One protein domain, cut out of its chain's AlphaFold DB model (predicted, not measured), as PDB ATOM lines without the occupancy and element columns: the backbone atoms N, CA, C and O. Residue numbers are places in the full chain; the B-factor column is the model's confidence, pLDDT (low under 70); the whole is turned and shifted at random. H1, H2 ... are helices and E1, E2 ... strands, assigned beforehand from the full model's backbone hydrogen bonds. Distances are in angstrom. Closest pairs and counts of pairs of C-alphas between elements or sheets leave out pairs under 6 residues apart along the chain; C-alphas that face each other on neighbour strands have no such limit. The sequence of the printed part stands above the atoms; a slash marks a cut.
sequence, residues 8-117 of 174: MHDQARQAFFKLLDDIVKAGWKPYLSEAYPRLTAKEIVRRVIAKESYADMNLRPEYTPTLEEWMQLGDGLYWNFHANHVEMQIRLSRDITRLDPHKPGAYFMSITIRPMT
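What this domain is: This is residues 8 to 117 of the 174 residues of an uncharacterized protein of Chitinivorax tropicus (UniProt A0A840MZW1). A long, narrow sheet of three strands makes a slab, and the long helix H1 runs along its strands over one face. Off the E1 side of this slab lie the two short helices H2 and H3, set among long loops, so that the two-layered part has a looser group beside it. The printed part has 110 residues, with three named helices followed by three named strands in the order H1 H2 H3 E1 E2 E3. The sheet order is E1 - E2 - E3, all antiparallel, and the class is mixed, helices and strands. The whole is compact, with a radius of gyration of the C-alphas of 13.9 A, yet elongated in outline, spanning 43 by 28 by 21 A.

Where its parts are: E1 is residues 77 to 83, 20.8 A from first to last C-alpha; E2 is residues 86 to 94, 26.7 A; E3 is residues 107 to 115, 27.0 A, ending at C-alpha 115 at (102.028, 282.031, 306.454). H1 is residues 9 to 25, 24.4 A, beginning at C-alpha 9 at (124.917, 258.635, 300.930). H2 is residues 41 to 50, 14.5 A, beginning at C-alpha 41 at (126.844, 279.043, 303.697). H3 is residues 67 to 72, 8.7 A.

How they stand to each other: The sheet is a meander, each strand the antiparallel neighbour of the one before. E1 and E2 form a hairpin, with N 79 and O 90 within hydrogen-bond range at 2.9 A. E2 and E3 form a hairpin too, with N 89 and O 112 within range at 2.8 A. The sheet is twisted, its C-alphas lying up to 4.5 A off its best plane. Residues 29 to 30 pair with residues 81 to 82 of E1, antiparallel. With H1 on one face, sheet and helix make two layers. H1 has a height over the sheet of 10.2 A, lies over E2 and E3, and runs along the strands, at 0 degrees to E2 on the local plane. Residues 9 to 13 of H1 alone touch H3, about perpendicular at 84 degrees, the closest C-alphas being those of Asp 10 and Leu 67, 5.9 A apart. H3 and H2 only just touch, with 3 pairs of C-alphas within 8 A, the closest those of Ile 49 and Gln 72 at 5.9 A; they run the same way at a steep tilt of 47 degrees. H2 and H3 are not on the sheet, and H1 and H2 are apart. In H1, H2 and H3 every O i to N i+4 pair is within hydrogen-bond range.

The domain as a whole: The two C-alphas farthest apart, those of His 102 and Thr 117, are 44.3 A apart. The printed part has no cut. The links H1 to H2, H2 to H3 and E2 to E3 are long, with 15, 16 and 12 residues. Mean pLDDT of the printed part is 92.9, and residues 53 to 55 are under 70.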
ATOM      1  N   MET A   8     122.875 255.365 298.001       93.69
ATOM      2  CA  MET A   8     124.182 255.699 298.564       93.69
ATOM      3  C   MET A   8     124.156 257.114 299.145       93.69
ATOM      4  O   MET A   8     123.585 258.027 298.554       93.69
ATOM      5  N   HIS A   9     124.856 257.330 300.259       94.81
ATOM      6  CA  HIS A   9     124.917 258.635 300.930       94.81
ATOM      7  C   HIS A   9     125.244 259.806 299.993       94.81
ATOM      8  O   HIS A   9     124.682 260.893 300.135       94.81
ATOM      9  N   ASP A  10     126.133 259.586 299.020       94.94
ATOM     10  CA  ASP A  10     126.507 260.623 298.064       94.94
ATOM     11  C   ASP A  10     125.416 260.924 297.032       94.94
ATOM     12  O   ASP A  10     125.229 262.079 296.656       94.94
ATOM     13  N   GLN A  11     124.666 259.903 296.610       95.12
ATOM     14  CA  GLN A  11     123.529 260.067 295.705       95.12
ATOM     15  C   GLN A  11     122.416 260.856 296.401       95.12
ATOM     16  O   GLN A  11     121.997 261.886 295.877       95.12
ATOM     17  N   ALA A  12     122.074 260.477 297.638       95.06
ATOM     18  CA  ALA A  12     121.085 261.182 298.452       95.06
ATOM     19  C   ALA A  12     121.472 262.653 298.674       95.06
ATOM     20  O   ALA A  12     120.653 263.557 298.511       95.06
ATOM     21  N   ARG A  13     122.752 262.917 298.984       96.25
ATOM     22  CA  ARG A  13     123.304 264.277 299.111       96.25
ATOM     23  C   ARG A  13     123.114 265.076 297.819       96.25
ATOM     24  O   ARG A  13     122.611 266.196 297.861       96.25
ATOM     25  N   GLN A  14     123.505 264.520 296.674       96.56
ATOM     26  CA  GLN A  14     123.390 265.202 295.382       96.56
ATOM     27  C   GLN A  14     121.925 265.456 294.996       96.56
ATOM     28  O   GLN A  14     121.591 266.568 294.584       96.56
ATOM     29  N   ALA A  15     121.051 264.462 295.169       96.06
ATOM     30  CA  ALA A  15     119.622 264.577 294.891       96.06
ATOM     31  C   ALA A  15     118.960 265.648 295.772       96.06
ATOM     32  O   ALA A  15     118.213 266.493 295.275       96.06
ATOM     33  N   PHE A  16     119.294 265.673 297.063       97.19
ATOM     34  CA  PHE A  16     118.762 266.655 297.999       97.19
ATOM     35  C   PHE A  16     119.216 268.083 297.672       97.19
ATOM     36  O   PHE A  16     118.389 268.988 297.593       97.19
ATOM     37  N   PHE A  17     120.505 268.313 297.405       97.69
ATOM     38  CA  PHE A  17     120.974 269.655 297.038       97.69
ATOM     39  C   PHE A  17     120.472 270.106 295.666       97.69
ATOM     40  O   PHE A  17     120.238 271.297 295.468       97.69
ATOM     41  N   LYS A  18     120.219 269.170 294.744       97.62
ATOM     42  CA  LYS A  18     119.503 269.478 293.507       97.62
ATOM     43  C   LYS A  18     118.077 269.971 293.785       97.62
ATOM     44  O   LYS A  18     117.659 270.949 293.174       97.62
ATOM     45  N   LEU A  19     117.348 269.336 294.704       98.06
ATOM     46  CA  LEU A  19     116.023 269.804 295.117       98.06
ATOM     47  C   LEU A  19     116.085 271.226 295.701       98.06
ATOM     48  O   LEU A  19     115.258 272.062 295.343       98.06
ATOM     49  N   LEU A  20     117.064 271.519 296.565       98.31
ATOM     50  CA  LEU A  20     117.235 272.865 297.126       98.31
ATOM     51  C   LEU A  20     117.509 273.917 296.040       98.31
ATOM     52  O   LEU A  20     116.939 275.006 296.079       98.31
ATOM     53  N   ASP A  21     118.346 273.589 295.056       97.88
ATOM     54  CA  ASP A  21     118.616 274.453 293.902       97.88
ATOM     55  C   ASP A  21     117.354 274.680 293.048       97.88
ATOM     56  O   ASP A  21     117.045 275.816 292.683       97.88
ATOM     57  N   ASP A  22     116.563 273.632 292.797       98.25
ATOM     58  CA  ASP A  22     115.291 273.739 292.074       98.25
ATOM     59  C   ASP A  22     114.277 274.633 292.832       98.25
ATOM     60  O   ASP A  22     113.557 275.420 292.211       98.25
ATOM     61  N   ILE A  23     114.264 274.593 294.171       98.19
ATOM     62  CA  ILE A  23     113.453 275.484 295.023       98.19
ATOM     63  C   ILE A  23     113.893 276.946 294.886       98.19
ATOM     64  O   ILE A  23     113.049 277.826 294.689       98.19
ATOM     65  N   VAL A  24     115.200 277.217 294.946       97.25
ATOM     66  CA  VAL A  24     115.735 278.578 294.776       97.25
ATOM     67  C   VAL A  24     115.405 279.119 293.383       97.25
ATOM     68  O   VAL A  24     114.933 280.250 293.244       97.25
ATOM     69  N   LYS A  25     115.552 278.294 292.340       97.69
ATOM     70  CA  LYS A  25     115.177 278.641 290.957       97.69
ATOM     71  C   LYS A  25     113.684 278.913 290.785       97.69
ATOM     72  O   LYS A  25     113.315 279.713 289.928       97.69
ATOM     73  N   ALA A  26     112.832 278.294 291.601       97.50
ATOM     74  CA  ALA A  26     111.398 278.570 291.632       97.50
ATOM     75  C   ALA A  26     111.040 279.909 292.314       97.50
ATOM     76  O   ALA A  26     109.865 280.269 292.376       97.50
ATOM     77  N   GLY A  27     112.031 280.663 292.801       96.44
ATOM     78  CA  GLY A  27     111.858 282.003 293.366       96.44
ATOM     79  C   GLY A  27     111.806 282.047 294.893       96.44
ATOM     80  O   GLY A  27     111.599 283.123 295.457       96.44
ATOM     81  N   TRP A  28     112.009 280.914 295.567       97.31
ATOM     82  CA  TRP A  28     112.186 280.893 297.016       97.31
ATOM     83  C   TRP A  28     113.559 281.440 297.389       97.31
ATOM     84  O   TRP A  28     114.567 281.130 296.758       97.31
ATOM     85  N   LYS A  29     113.606 282.242 298.447       95.69
ATOM     86  CA  LYS A  29     114.850 282.802 298.975       95.69
ATOM     87  C   LYS A  29     115.186 282.140 300.309       95.69
ATOM     88  O   LYS A  29     114.260 281.926 301.089       95.69
ATOM     89  N   PRO A  30     116.457 281.805 300.591       94.31
ATOM     90  CA  PRO A  30     116.849 281.313 301.906       94.31
ATOM     91  C   PRO A  30     116.482 282.321 302.997       94.31
ATOM     92  O   PRO A  30     116.561 283.527 302.785       94.31
ATOM     93  N   TYR A  31     116.106 281.817 304.167       92.38
ATOM     94  CA  TYR A  31     115.776 282.611 305.344       92.38
ATOM     95  C   TYR A  31     116.748 282.293 306.478       92.38
ATOM     96  O   TYR A  31     116.940 281.129 306.825       92.38
ATOM     97  N   LEU A  32     117.360 283.322 307.054       89.88
ATOM     98  CA  LEU A  32     118.188 283.262 308.256       89.88
ATOM     99  C   LEU A  32     117.481 284.019 309.378       89.88
ATOM    100  O   LEU A  32     116.975 285.115 309.151       89.88
ATOM    101  N   SER A  33     117.528 283.467 310.591       87.75
ATOM    102  CA  SER A  33     117.021 284.150 311.786       87.75
ATOM    103  C   SER A  33     117.613 285.554 311.936       87.75
ATOM    104  O   SER A  33     118.812 285.776 311.728       87.75
ATOM    105  N   GLU A  34     116.770 286.493 312.353       89.69
ATOM    106  CA  GLU A  34     117.062 287.913 312.545       89.69
ATOM    107  C   GLU A  34     118.141 288.180 313.596       89.69
ATOM    108  O   GLU A  34     118.829 289.195 313.511       89.69
ATOM    109  N   ALA A  35     118.354 287.236 314.518       90.38
ATOM    110  CA  ALA A  35     119.369 287.319 315.567       90.38
ATOM    111  C   ALA A  35     120.732 286.729 315.165       90.38
ATOM    112  O   ALA A  35     121.752 287.037 315.789       90.38
ATOM    113  N   TYR A  36     120.777 285.867 314.145       91.56
ATOM    114  CA  TYR A  36     122.009 285.177 313.758       91.56
ATOM    115  C   TYR A  36     122.863 286.004 312.796       91.56
ATOM    116  O   TYR A  36     122.314 286.686 311.925       91.56
ATOM    117  N   PRO A  37     124.206 285.947 312.922       93.88
ATOM    118  CA  PRO A  37     125.099 286.619 311.988       93.88
ATOM    119  C   PRO A  37     124.915 286.050 310.580       93.88
ATOM    120  O   PRO A  37     124.760 284.839 310.406       93.88
ATOM    121  N   ARG A  38     124.985 286.914 309.563       94.56
ATOM    122  CA  ARG A  38     124.892 286.509 308.151       94.56
ATOM    123  C   ARG A  38     126.195 285.858 307.688       94.56
ATOM    124  O   ARG A  38     126.935 286.410 306.885       94.56
ATOM    125  N   LEU A  39     126.519 284.699 308.247       92.81
ATOM    126  CA  LEU A  39     127.680 283.913 307.848       92.81
ATOM    127  C   LEU A  39     127.479 283.337 306.441       92.81
ATOM    128  O   LEU A  39     126.356 283.074 305.996       92.81
ATOM    129  N   THR A  40     128.588 283.109 305.740       91.94
ATOM    130  CA  THR A  40     128.556 282.399 304.454       91.94
ATOM    131  C   THR A  40     128.052 280.966 304.647       91.94
ATOM    132  O   THR A  40     128.289 280.347 305.686       91.94
ATOM    133  N   ALA A  41     127.396 280.399 303.630       92.56
ATOM    134  CA  ALA A  41     126.844 279.043 303.697       92.56
ATOM    135  C   ALA A  41     127.891 277.978 304.084       92.56
ATOM    136  O   ALA A  41     127.611 277.085 304.884       92.56
ATOM    137  N   LYS A  42     129.127 278.116 303.584       93.19
ATOM    138  CA  LYS A  42     130.247 277.231 303.930       93.19
ATOM    139  C   LYS A  42     130.669 277.355 305.397       93.19
ATOM    140  O   LYS A  42     130.936 276.344 306.042       93.19
ATOM    141  N   GLU A  43     130.722 278.575 305.930       92.69
ATOM    142  CA  GLU A  43     131.087 278.797 307.333       92.69
ATOM    143  C   GLU A  43     130.025 278.229 308.283       92.69
ATOM    144  O   GLU A  43     130.381 277.617 309.285       92.69
ATOM    145  N   ILE A  44     128.737 278.334 307.936       92.81
ATOM    146  CA  ILE A  44     127.660 277.693 308.705       92.81
ATOM    147  C   ILE A  44     127.894 276.177 308.781       92.81
ATOM    148  O   ILE A  44     127.912 275.617 309.875       92.81
ATOM    149  N   VAL A  45     128.158 275.511 307.649       94.50
ATOM    150  CA  VAL A  45     128.440 274.061 307.629       94.50
ATOM    151  C   VAL A  45     129.650 273.706 308.495       94.50
ATOM    152  O   VAL A  45     129.564 272.770 309.292       94.50
ATOM    153  N   ARG A  46     130.744 274.477 308.411       93.69
ATOM    154  CA  ARG A  46     131.934 274.282 309.259       93.69
ATOM    155  C   ARG A  46     131.571 274.301 310.747       93.69
ATOM    156  O   ARG A  46     132.013 273.428 311.491       93.69
ATOM    157  N   ARG A  47     130.764 275.272 311.180       91.69
ATOM    158  CA  ARG A  47     130.376 275.443 312.591       91.69
ATOM    159  C   ARG A  47     129.440 274.361 313.096       91.69
ATOM    160  O   ARG A  47     129.611 273.907 314.225       91.69
ATOM    161  N   VAL A  48     128.496 273.923 312.263       92.12
ATOM    162  CA  VAL A  48     127.602 272.804 312.595       92.12
ATOM    163  C   VAL A  48     128.417 271.526 312.808       92.12
ATOM    164  O   VAL A  48     128.229 270.846 313.815       92.12
ATOM    165  N   ILE A  49     129.381 271.236 311.926       93.56
ATOM    166  CA  ILE A  49     130.306 270.100 312.080       93.56
ATOM    167  C   ILE A  49     131.142 270.234 313.362       93.56
ATOM    168  O   ILE A  49     131.268 269.280 314.131       93.56
ATOM    169  N   ALA A  50     131.679 271.429 313.621       92.44
ATOM    170  CA  ALA A  50     132.503 271.711 314.795       92.44
ATOM    171  C   ALA A  50     131.709 271.800 316.115       92.44
ATOM    172  O   ALA A  50     132.320 271.878 317.181       92.44
ATOM    173  N   LYS A  51     130.367 271.763 316.063       88.00
ATOM    174  CA  LYS A  51     129.463 271.939 317.216       88.00
ATOM    175  C   LYS A  51     129.731 273.243 317.978       88.00
ATOM    176  O   LYS A  51     129.668 273.289 319.207       88.00
ATOM    177  N   GLU A  52     130.071 274.296 317.243       85.00
ATOM    178  CA  GLU A  52     130.329 275.621 317.804       85.00
ATOM    179  C   GLU A  52     129.013 276.297 318.236       85.00
ATOM    180  O   GLU A  52     127.910 275.818 317.949       85.00
ATOM    181  N   SER A  53     129.105 277.437 318.931       69.50
ATOM    182  CA  SER A  53     127.937 278.308 319.102       69.50
ATOM    183  C   SER A  53     127.288 278.539 317.734       69.50
ATOM    184  O   SER A  53     128.004 278.719 316.749       69.50
ATOM    185  N   TYR A  54     125.955 278.501 317.682       65.88
ATOM    186  CA  TYR A  54     125.164 278.508 316.444       65.88
ATOM    187  C   TYR A  54     125.090 277.176 315.670       65.88
ATOM    188  O   TYR A  54     124.616 277.165 314.538       65.88
ATOM    189  N   ALA A  55     125.478 276.041 316.264       62.31
ATOM    190  CA  ALA A  55     125.278 274.713 315.661       62.31
ATOM    191  C   ALA A  55     123.809 274.394 315.312       62.31
ATOM    192  O   ALA A  55     123.556 273.559 314.448       62.31
ATOM    193  N   ASP A  56     122.857 275.090 315.936       70.06
ATOM    194  CA  ASP A  56     121.432 274.980 315.627       70.06
ATOM    195  C   ASP A  56     120.996 275.885 314.465       70.06
ATOM    196  O   ASP A  56     119.803 275.963 314.199       70.06
ATOM    197  N   MET A  57     121.901 276.592 313.774       78.88
ATOM    198  CA  MET A  57     121.551 277.411 312.607       78.88
ATOM    199  C   MET A  57     120.962 276.565 311.485       78.88
ATOM    200  O   MET A  57     121.444 275.475 311.178       78.88
ATOM    201  N   ASN A  58     119.963 277.123 310.800       87.69
ATOM    202  CA  ASN A  58     119.515 276.540 309.549       87.69
ATOM    203  C   ASN A  58     120.644 276.585 308.514       87.69
ATOM    204  O   ASN A  58     121.349 277.587 308.359       87.69
ATOM    205  N   LEU A  59     120.792 275.484 307.787       93.81
ATOM    206  CA  LEU A  59     121.730 275.388 306.686       93.81
ATOM    207  C   LEU A  59     121.243 276.219 305.495       93.81
ATOM    208  O   LEU A  59     120.091 276.663 305.415       93.81
ATOM    209  N   ARG A  60     122.167 276.438 304.561       93.38
ATOM    210  CA  ARG A  60     121.997 277.316 303.409       93.38
ATOM    211  C   ARG A  60     122.191 276.553 302.095       93.38
ATOM    212  O   ARG A  60     123.107 275.734 302.022       93.38
ATOM    213  N   PRO A  61     121.337 276.771 301.078       95.19
ATOM    214  CA  PRO A  61     121.389 276.024 299.818       95.19
ATOM    215  C   PRO A  61     122.593 276.391 298.936       95.19
ATOM    216  O   PRO A  61     122.928 275.643 298.027       95.19
ATOM    217  N   GLU A  62     123.260 277.520 299.191       94.31
ATOM    218  CA  GLU A  62     124.361 278.029 298.362       94.31
ATOM    219  C   GLU A  62     125.664 277.236 298.506       94.31
ATOM    220  O   GLU A  62     126.590 277.425 297.717       94.31
ATOM    221  N   TYR A  63     125.761 276.361 299.508       95.50
ATOM    222  CA  TYR A  63     126.906 275.479 299.685       95.50
ATOM    223  C   TYR A  63     126.453 274.031 299.786       95.50
ATOM    224  O   TYR A  63     125.811 273.642 300.757       95.50
ATOM    225  N   THR A  64     126.860 273.236 298.803       96.75
ATOM    226  CA  THR A  64     126.738 271.780 298.827       96.75
ATOM    227  C   THR A  64     127.966 271.193 299.531       96.75
ATOM    228  O   THR A  64     129.053 271.247 298.950       96.75
ATOM    229  N   PRO A  65     127.833 270.610 300.739       96.62
ATOM    230  CA  PRO A  65     128.939 269.951 301.421       96.62
ATOM    231  C   PRO A  65     129.505 268.817 300.572       96.62
ATOM    232  O   PRO A  65     128.774 268.154 299.829       96.62
ATOM    233  N   THR A  66     130.796 268.550 300.720       97.56
ATOM    234  CA  THR A  66     131.423 267.310 300.244       97.56
ATOM    235  C   THR A  66     130.793 266.086 300.919       97.56
ATOM    236  O   THR A  66     130.111 266.216 301.936       97.56
ATOM    237  N   LEU A  67     131.022 264.877 300.388       96.25
ATOM    238  CA  LEU A  67     130.572 263.651 301.063       96.25
ATOM    239  C   LEU A  67     131.139 263.559 302.487       96.25
ATOM    240  O   LEU A  67     130.420 263.218 303.416       96.25
ATOM    241  N   GLU A  68     132.411 263.905 302.669       96.56
ATOM    242  CA  GLU A  68     133.059 263.877 303.979       96.56
ATOM    243  C   GLU A  68     132.380 264.832 304.973       96.56
ATOM    244  O   GLU A  68     132.009 264.415 306.069       96.56
ATOM    245  N   GLU A  69     132.149 266.089 304.583       97.00
ATOM    246  CA  GLU A  69     131.415 267.056 305.411       97.00
ATOM    247  C   GLU A  69     129.975 266.588 305.672       97.00
ATOM    248  O   GLU A  69     129.483 266.661 306.795       97.00
ATOM    249  N   TRP A  70     129.302 266.048 304.653       95.81
ATOM    250  CA  TRP A  70     127.940 265.527 304.760       95.81
ATOM    251  C   TRP A  70     127.804 264.419 305.798       95.81
ATOM    252  O   TRP A  70     126.819 264.394 306.542       95.81
ATOM    253  N   MET A  71     128.789 263.523 305.871       94.81
ATOM    254  CA  MET A  71     128.817 262.432 306.844       94.81
ATOM    255  C   MET A  71     129.175 262.897 308.258       94.81
ATOM    256  O   MET A  71     128.836 262.210 309.216       94.81
ATOM    257  N   GLN A  72     129.808 264.063 308.403       94.62
ATOM    258  CA  GLN A  72     130.067 264.684 309.706       94.62
ATOM    259  C   GLN A  72     128.870 265.478 310.241       94.62
ATOM    260  O   GLN A  72     128.747 265.669 311.452       94.62
ATOM    261  N   LEU A  73     127.980 265.940 309.359       92.00
ATOM    262  CA  LEU A  73     126.740 266.588 309.769       92.00
ATOM    263  C   LEU A  73     125.829 265.601 310.514       92.00
ATOM    264  O   LEU A  73     125.664 264.447 310.112       92.00
ATOM    265  N   GLY A  74     125.205 266.088 311.585       87.75
ATOM    266  CA  GLY A  74     124.273 265.313 312.396       87.75
ATOM    267  C   GLY A  74     122.936 265.011 311.710       87.75
ATOM    268  O   GLY A  74     122.716 265.278 310.523       87.75
ATOM    269  N   ASP A  75     122.035 264.435 312.502       89.12
ATOM    270  CA  ASP A  75     120.629 264.250 312.147       89.12
ATOM    271  C   ASP A  75     119.813 265.540 312.358       89.12
ATOM    272  O   ASP A  75     120.222 266.435 313.097       89.12
ATOM    273  N   GLY A  76     118.641 265.629 311.723       88.75
ATOM    274  CA  GLY A  76     117.677 266.705 311.952       88.75
ATOM    275  C   GLY A  76     118.091 268.054 311.366       88.75
ATOM    276  O   GLY A  76     117.689 269.095 311.890       88.75
ATOM    277  N   LEU A  77     118.873 268.030 310.286       92.88
ATOM    278  CA  LEU A  77     119.280 269.218 309.544       92.88
ATOM    279  C   LEU A  77     118.058 269.918 308.960       92.88
ATOM    280  O   LEU A  77     117.081 269.264 308.587       92.88
ATOM    281  N   TYR A  78     118.112 271.239 308.837       95.00
ATOM    282  CA  TYR A  78     116.999 271.979 308.267       95.00
ATOM    283  C   TYR A  78     117.433 273.232 307.509       95.00
ATOM    284  O   TYR A  78     118.464 273.838 307.801       95.00
ATOM    285  N   TRP A  79     116.615 273.602 306.527       96.44
ATOM    286  CA  TRP A  79     116.744 274.779 305.676       96.44
ATOM    287  C   TRP A  79     115.432 275.546 305.735       96.44
ATOM    288  O   TRP A  79     114.362 274.943 305.634       96.44
ATOM    289  N   ASN A  80     115.513 276.864 305.869       95.38
ATOM    290  CA  ASN A  80     114.343 277.725 305.819       95.38
ATOM    291  C   ASN A  80     114.384 278.593 304.562       95.38
ATOM    292  O   ASN A  80     115.448 279.048 304.139       95.38
ATOM    293  N   PHE A  81     113.210 278.850 304.006       96.31
ATOM    294  CA  PHE A  81     113.003 279.677 302.833       96.31
ATOM    295  C   PHE A  81     111.788 280.579 303.019       96.31
ATOM    296  O   PHE A  81     110.899 280.287 303.817       96.31
ATOM    297  N   HIS A  82     111.706 281.632 302.216       95.38
ATOM    298  CA  HIS A  82     110.530 282.480 302.125       95.38
ATOM    299  C   HIS A  82     110.219 282.867 300.673       95.38
ATOM    300  O   HIS A  82     111.114 282.995 299.832       95.38
ATOM    301  N   ALA A  83     108.936 283.071 300.391       95.56
ATOM    302  CA  ALA A  83     108.417 283.633 299.146       95.56
ATOM    303  C   ALA A  83     107.016 284.194 299.408       95.56
ATOM    304  O   ALA A  83     106.263 283.589 300.154       95.56
ATOM    305  N   ASN A  84     106.629 285.326 298.812       91.81
ATOM    306  CA  ASN A  84     105.241 285.829 298.838       91.81
ATOM    307  C   ASN A  84     104.543 285.776 300.223       91.81
ATOM    308  O   ASN A  84     103.395 285.353 300.325       91.81
ATOM    309  N   HIS A  85     105.242 286.181 301.290       91.19
ATOM    310  CA  HIS A  85     104.741 286.181 302.677       91.19
ATOM    311  C   HIS A  85     104.367 284.799 303.257       91.19
ATOM    312  O   HIS A  85     103.668 284.714 304.270       91.19
ATOM    313  N   VAL A  86     104.866 283.718 302.659       93.94
ATOM    314  CA  VAL A  86     104.907 282.366 303.229       93.94
ATOM    315  C   VAL A  86     106.350 281.956 303.495       93.94
ATOM    316  O   VAL A  86     107.272 282.346 302.776       93.94
ATOM    317  N   GLU A  87     106.529 281.155 304.536       94.31
ATOM    318  CA  GLU A  87     107.787 280.489 304.837       94.31
ATOM    319  C   GLU A  87     107.680 278.989 304.578       94.31
ATOM    320  O   GLU A  87     106.610 278.384 304.707       94.31
ATOM    321  N   MET A  88     108.810 278.400 304.208       96.56
ATOM    322  CA  MET A  88     108.984 276.970 304.033       96.56
ATOM    323  C   MET A  88     110.154 276.511 304.892       96.56
ATOM    324  O   MET A  88     111.245 277.062 304.793       96.56
ATOM    325  N   GLN A  89     109.946 275.464 305.681       96.06
ATOM    326  CA  GLN A  89     111.022 274.720 306.320       96.06
ATOM    327  C   GLN A  89     111.124 273.343 305.679       96.06
ATOM    328  O   GLN A  89     110.132 272.619 305.597       96.06
ATOM    329  N   ILE A  90     112.334 272.968 305.284       97.56
ATOM    330  CA  ILE A  90     112.677 271.608 304.883       97.56
ATOM    331  C   ILE A  90     113.548 271.024 305.976       97.56
ATOM    332  O   ILE A  90     114.602 271.578 306.276       97.56
ATOM    333  N   ARG A  91     113.120 269.909 306.562       96.56
ATOM    334  CA  ARG A  91     113.911 269.140 307.520       96.56
ATOM    335  C   ARG A  91     114.319 267.825 306.879       96.56
ATOM    336  O   ARG A  91     113.490 267.140 306.287       96.56
ATOM    337  N   LEU A  92     115.589 267.478 307.027       95.50
ATOM    338  CA  LEU A  92     116.145 266.209 306.604       95.50
ATOM    339  C   LEU A  92     116.677 265.464 307.822       95.50
ATOM    340  O   LEU A  92     117.582 265.930 308.517       95.50
ATOM    341  N   SER A  93     116.119 264.282 308.032       93.25
ATOM    342  CA  SER A  93     116.614 263.306 308.980       93.25
ATOM    343  C   SER A  93     117.271 262.132 308.263       93.25
ATOM    344  O   SER A  93     116.953 261.828 307.113       93.25
ATOM    345  N   ARG A  94     118.197 261.466 308.944       91.56
ATOM    346  CA  ARG A  94     118.904 260.277 308.469       91.56
ATOM    347  C   ARG A  94     118.854 259.178 309.521       91.56
ATOM    348  O   ARG A  94     118.879 259.453 310.719       91.56
ATOM    349  N   ASP A  95     118.836 257.932 309.074       91.94
ATOM    350  CA  ASP A  95     118.969 256.788 309.967       91.94
ATOM    351  C   ASP A  95     120.390 256.740 310.546       91.94
ATOM    352  O   ASP A  95     121.359 256.387 309.870       91.94
ATOM    353  N   ILE A  96     120.511 257.089 311.828       89.81
ATOM    354  CA  ILE A  96     121.789 257.120 312.548       89.81
ATOM    355  C   ILE A  96     122.432 255.735 312.711       89.81
ATOM    356  O   ILE A  96     123.597 255.647 313.093       89.81
ATOM    357  N   THR A  97     121.702 254.652 312.433       92.06
ATOM    358  CA  THR A  97     122.237 253.284 312.460       92.06
ATOM    359  C   THR A  97     122.870 252.868 311.127       92.06
ATOM    360  O   THR A  97     123.589 251.870 311.072       92.06
ATOM    361  N   ARG A  98     122.682 253.661 310.061       92.31
ATOM    362  CA  ARG A  98     123.179 253.412 308.699       92.31
ATOM    363  C   ARG A  98     124.077 254.561 308.229       92.31
ATOM    364  O   ARG A  98     123.703 255.305 307.333       92.31
ATOM    365  N   LEU A  99     125.245 254.729 308.860       91.94
ATOM    366  CA  LEU A  99     126.183 255.843 308.601       91.94
ATOM    367  C   LEU A  99     127.510 255.426 307.943       91.94
ATOM    368  O   LEU A  99     128.440 256.226 307.873       91.94
ATOM    369  N   ASP A 100     127.635 254.178 307.493       93.25
ATOM    370  CA  ASP A 100     128.810 253.741 306.735       93.25
ATOM    371  C   ASP A 100     128.752 254.359 305.324       93.25
ATOM    372  O   ASP A 100     127.879 253.972 304.546       93.25
ATOM    373  N   PRO A 101     129.662 255.284 304.953       91.44
ATOM    374  CA  PRO A 101     129.609 255.989 303.667       91.44
ATOM    375  C   PRO A 101     129.730 255.060 302.451       91.44
ATOM    376  O   PRO A 101     129.405 255.466 301.334       91.44
ATOM    377  N   HIS A 102     130.201 253.826 302.651       91.88
ATOM    378  CA  HIS A 102     130.338 252.810 301.610       91.88
ATOM    379  C   HIS A 102     129.148 251.847 301.541       91.88
ATOM    380  O   HIS A 102     129.178 250.897 300.758       91.88
ATOM    381  N   LYS A 103     128.094 252.090 302.325       93.19
ATOM    382  CA  LYS A 103     126.836 251.345 302.287       93.19
ATOM    383  C   LYS A 103     125.655 252.282 302.020       93.19
ATOM    384  O   LYS A 103     125.780 253.495 302.188       93.19
ATOM    385  N   PRO A 104     124.501 251.735 301.611       93.94
ATOM    386  CA  PRO A 104     123.298 252.535 301.458       93.94
ATOM    387  C   PRO A 104     122.788 253.077 302.797       93.94
ATOM    388  O   PRO A 104     122.681 252.337 303.787       93.94
ATOM    389  N   GLY A 105     122.418 254.354 302.795       92.94
ATOM    390  CA  GLY A 105     121.791 255.038 303.921       92.94
ATOM    391  C   GLY A 105     120.265 255.006 303.833       92.94
ATOM    392  O   GLY A 105     119.689 254.436 302.910       92.94
ATOM    393  N   ALA A 106     119.608 255.647 304.795       93.44
ATOM    394  CA  ALA A 106     118.182 255.942 304.727       93.44
ATOM    395  C   ALA A 106     117.941 257.376 305.204       93.44
ATOM    396  O   ALA A 106     118.519 257.813 306.204       93.44
ATOM    397  N   TYR A 107     117.094 258.103 304.480       94.31
ATOM    398  CA  TYR A 107     116.812 259.515 304.710       94.31
ATOM    399  C   TYR A 107     115.308 259.761 304.726       94.31
ATOM    400  O   TYR A 107     114.556 259.161 303.962       94.31
ATOM    401  N   PHE A 108     114.874 260.671 305.587       94.62
ATOM    402  CA  PHE A 108     113.499 261.136 305.656       94.62
ATOM    403  C   PHE A 108     113.475 262.653 305.538       94.62
ATOM    404  O   PHE A 108     114.166 263.348 306.280       94.62
ATOM    405  N   MET A 109     112.659 263.166 304.625       95.44
ATOM    406  CA  MET A 109     112.477 264.597 304.428       95.44
ATOM    407  C   MET A 109     111.049 264.995 304.785       95.44
ATOM    408  O   MET A 109     110.092 264.356 304.344       95.44
ATOM    409  N   SER A 110     110.901 266.092 305.522       96.94
ATOM    410  CA  SER A 110     109.621 266.766 305.710       96.94
ATOM    411  C   SER A 110     109.690 268.209 305.224       96.94
ATOM    412  O   SER A 110     110.725 268.869 305.314       96.94
ATOM    413  N   ILE A 111     108.567 268.688 304.689       97.56
ATOM    414  CA  ILE A 111     108.398 270.062 304.226       97.56
ATOM    415  C   ILE A 111     107.193 270.650 304.954       97.56
ATOM    416  O   ILE A 111     106.093 270.102 304.884       97.56
ATOM    417  N   THR A 112     107.403 271.775 305.623       96.38
ATOM    418  CA  THR A 112     106.352 272.558 306.274       96.38
ATOM    419  C   THR A 112     106.251 273.898 305.571       96.38
ATOM    420  O   THR A 112     107.256 274.588 305.442       96.38
ATOM    421  N   ILE A 113     105.050 274.284 305.138       96.00
ATOM    422  CA  ILE A 113     104.778 275.600 304.550       96.00
ATOM    423  C   ILE A 113     103.714 276.285 305.397       96.00
ATOM    424  O   ILE A 113     102.676 275.683 305.684       96.00
ATOM    425  N   ARG A 114     103.952 277.535 305.796       94.25
ATOM    426  CA  ARG A 114     102.997 278.312 306.598       94.25
ATOM    427  C   ARG A 114     103.063 279.810 306.287       94.25
ATOM    428  O   ARG A 114     104.090 280.284 305.803       94.25
ATOM    429  N   PRO A 115     101.988 280.575 306.550       92.81
ATOM    430  CA  PRO A 115     102.028 282.031 306.454       92.81
ATOM    431  C   PRO A 115     103.100 282.604 307.382       92.81
ATOM    432  O   PRO A 115     103.176 282.210 308.546       92.81
ATOM    433  N   MET A 116     103.874 283.581 306.906       90.44
ATOM    434  CA  MET A 116     104.865 284.266 307.744       90.44
ATOM    435  C   MET A 116     104.216 284.957 308.943       90.44
ATOM    436  O   MET A 116     104.807 285.010 310.011       90.44
ATOM    437  N   THR A 117     102.975 285.436 308.811       90.19
ATOM    438  CA  THR A 117     102.225 286.016 309.937       90.19
ATOM    439  C   THR A 117     102.053 285.036 311.092       90.19
ATOM    440  O   THR A 117     102.085 285.459 312.242       90.19
TER     441      THR A 117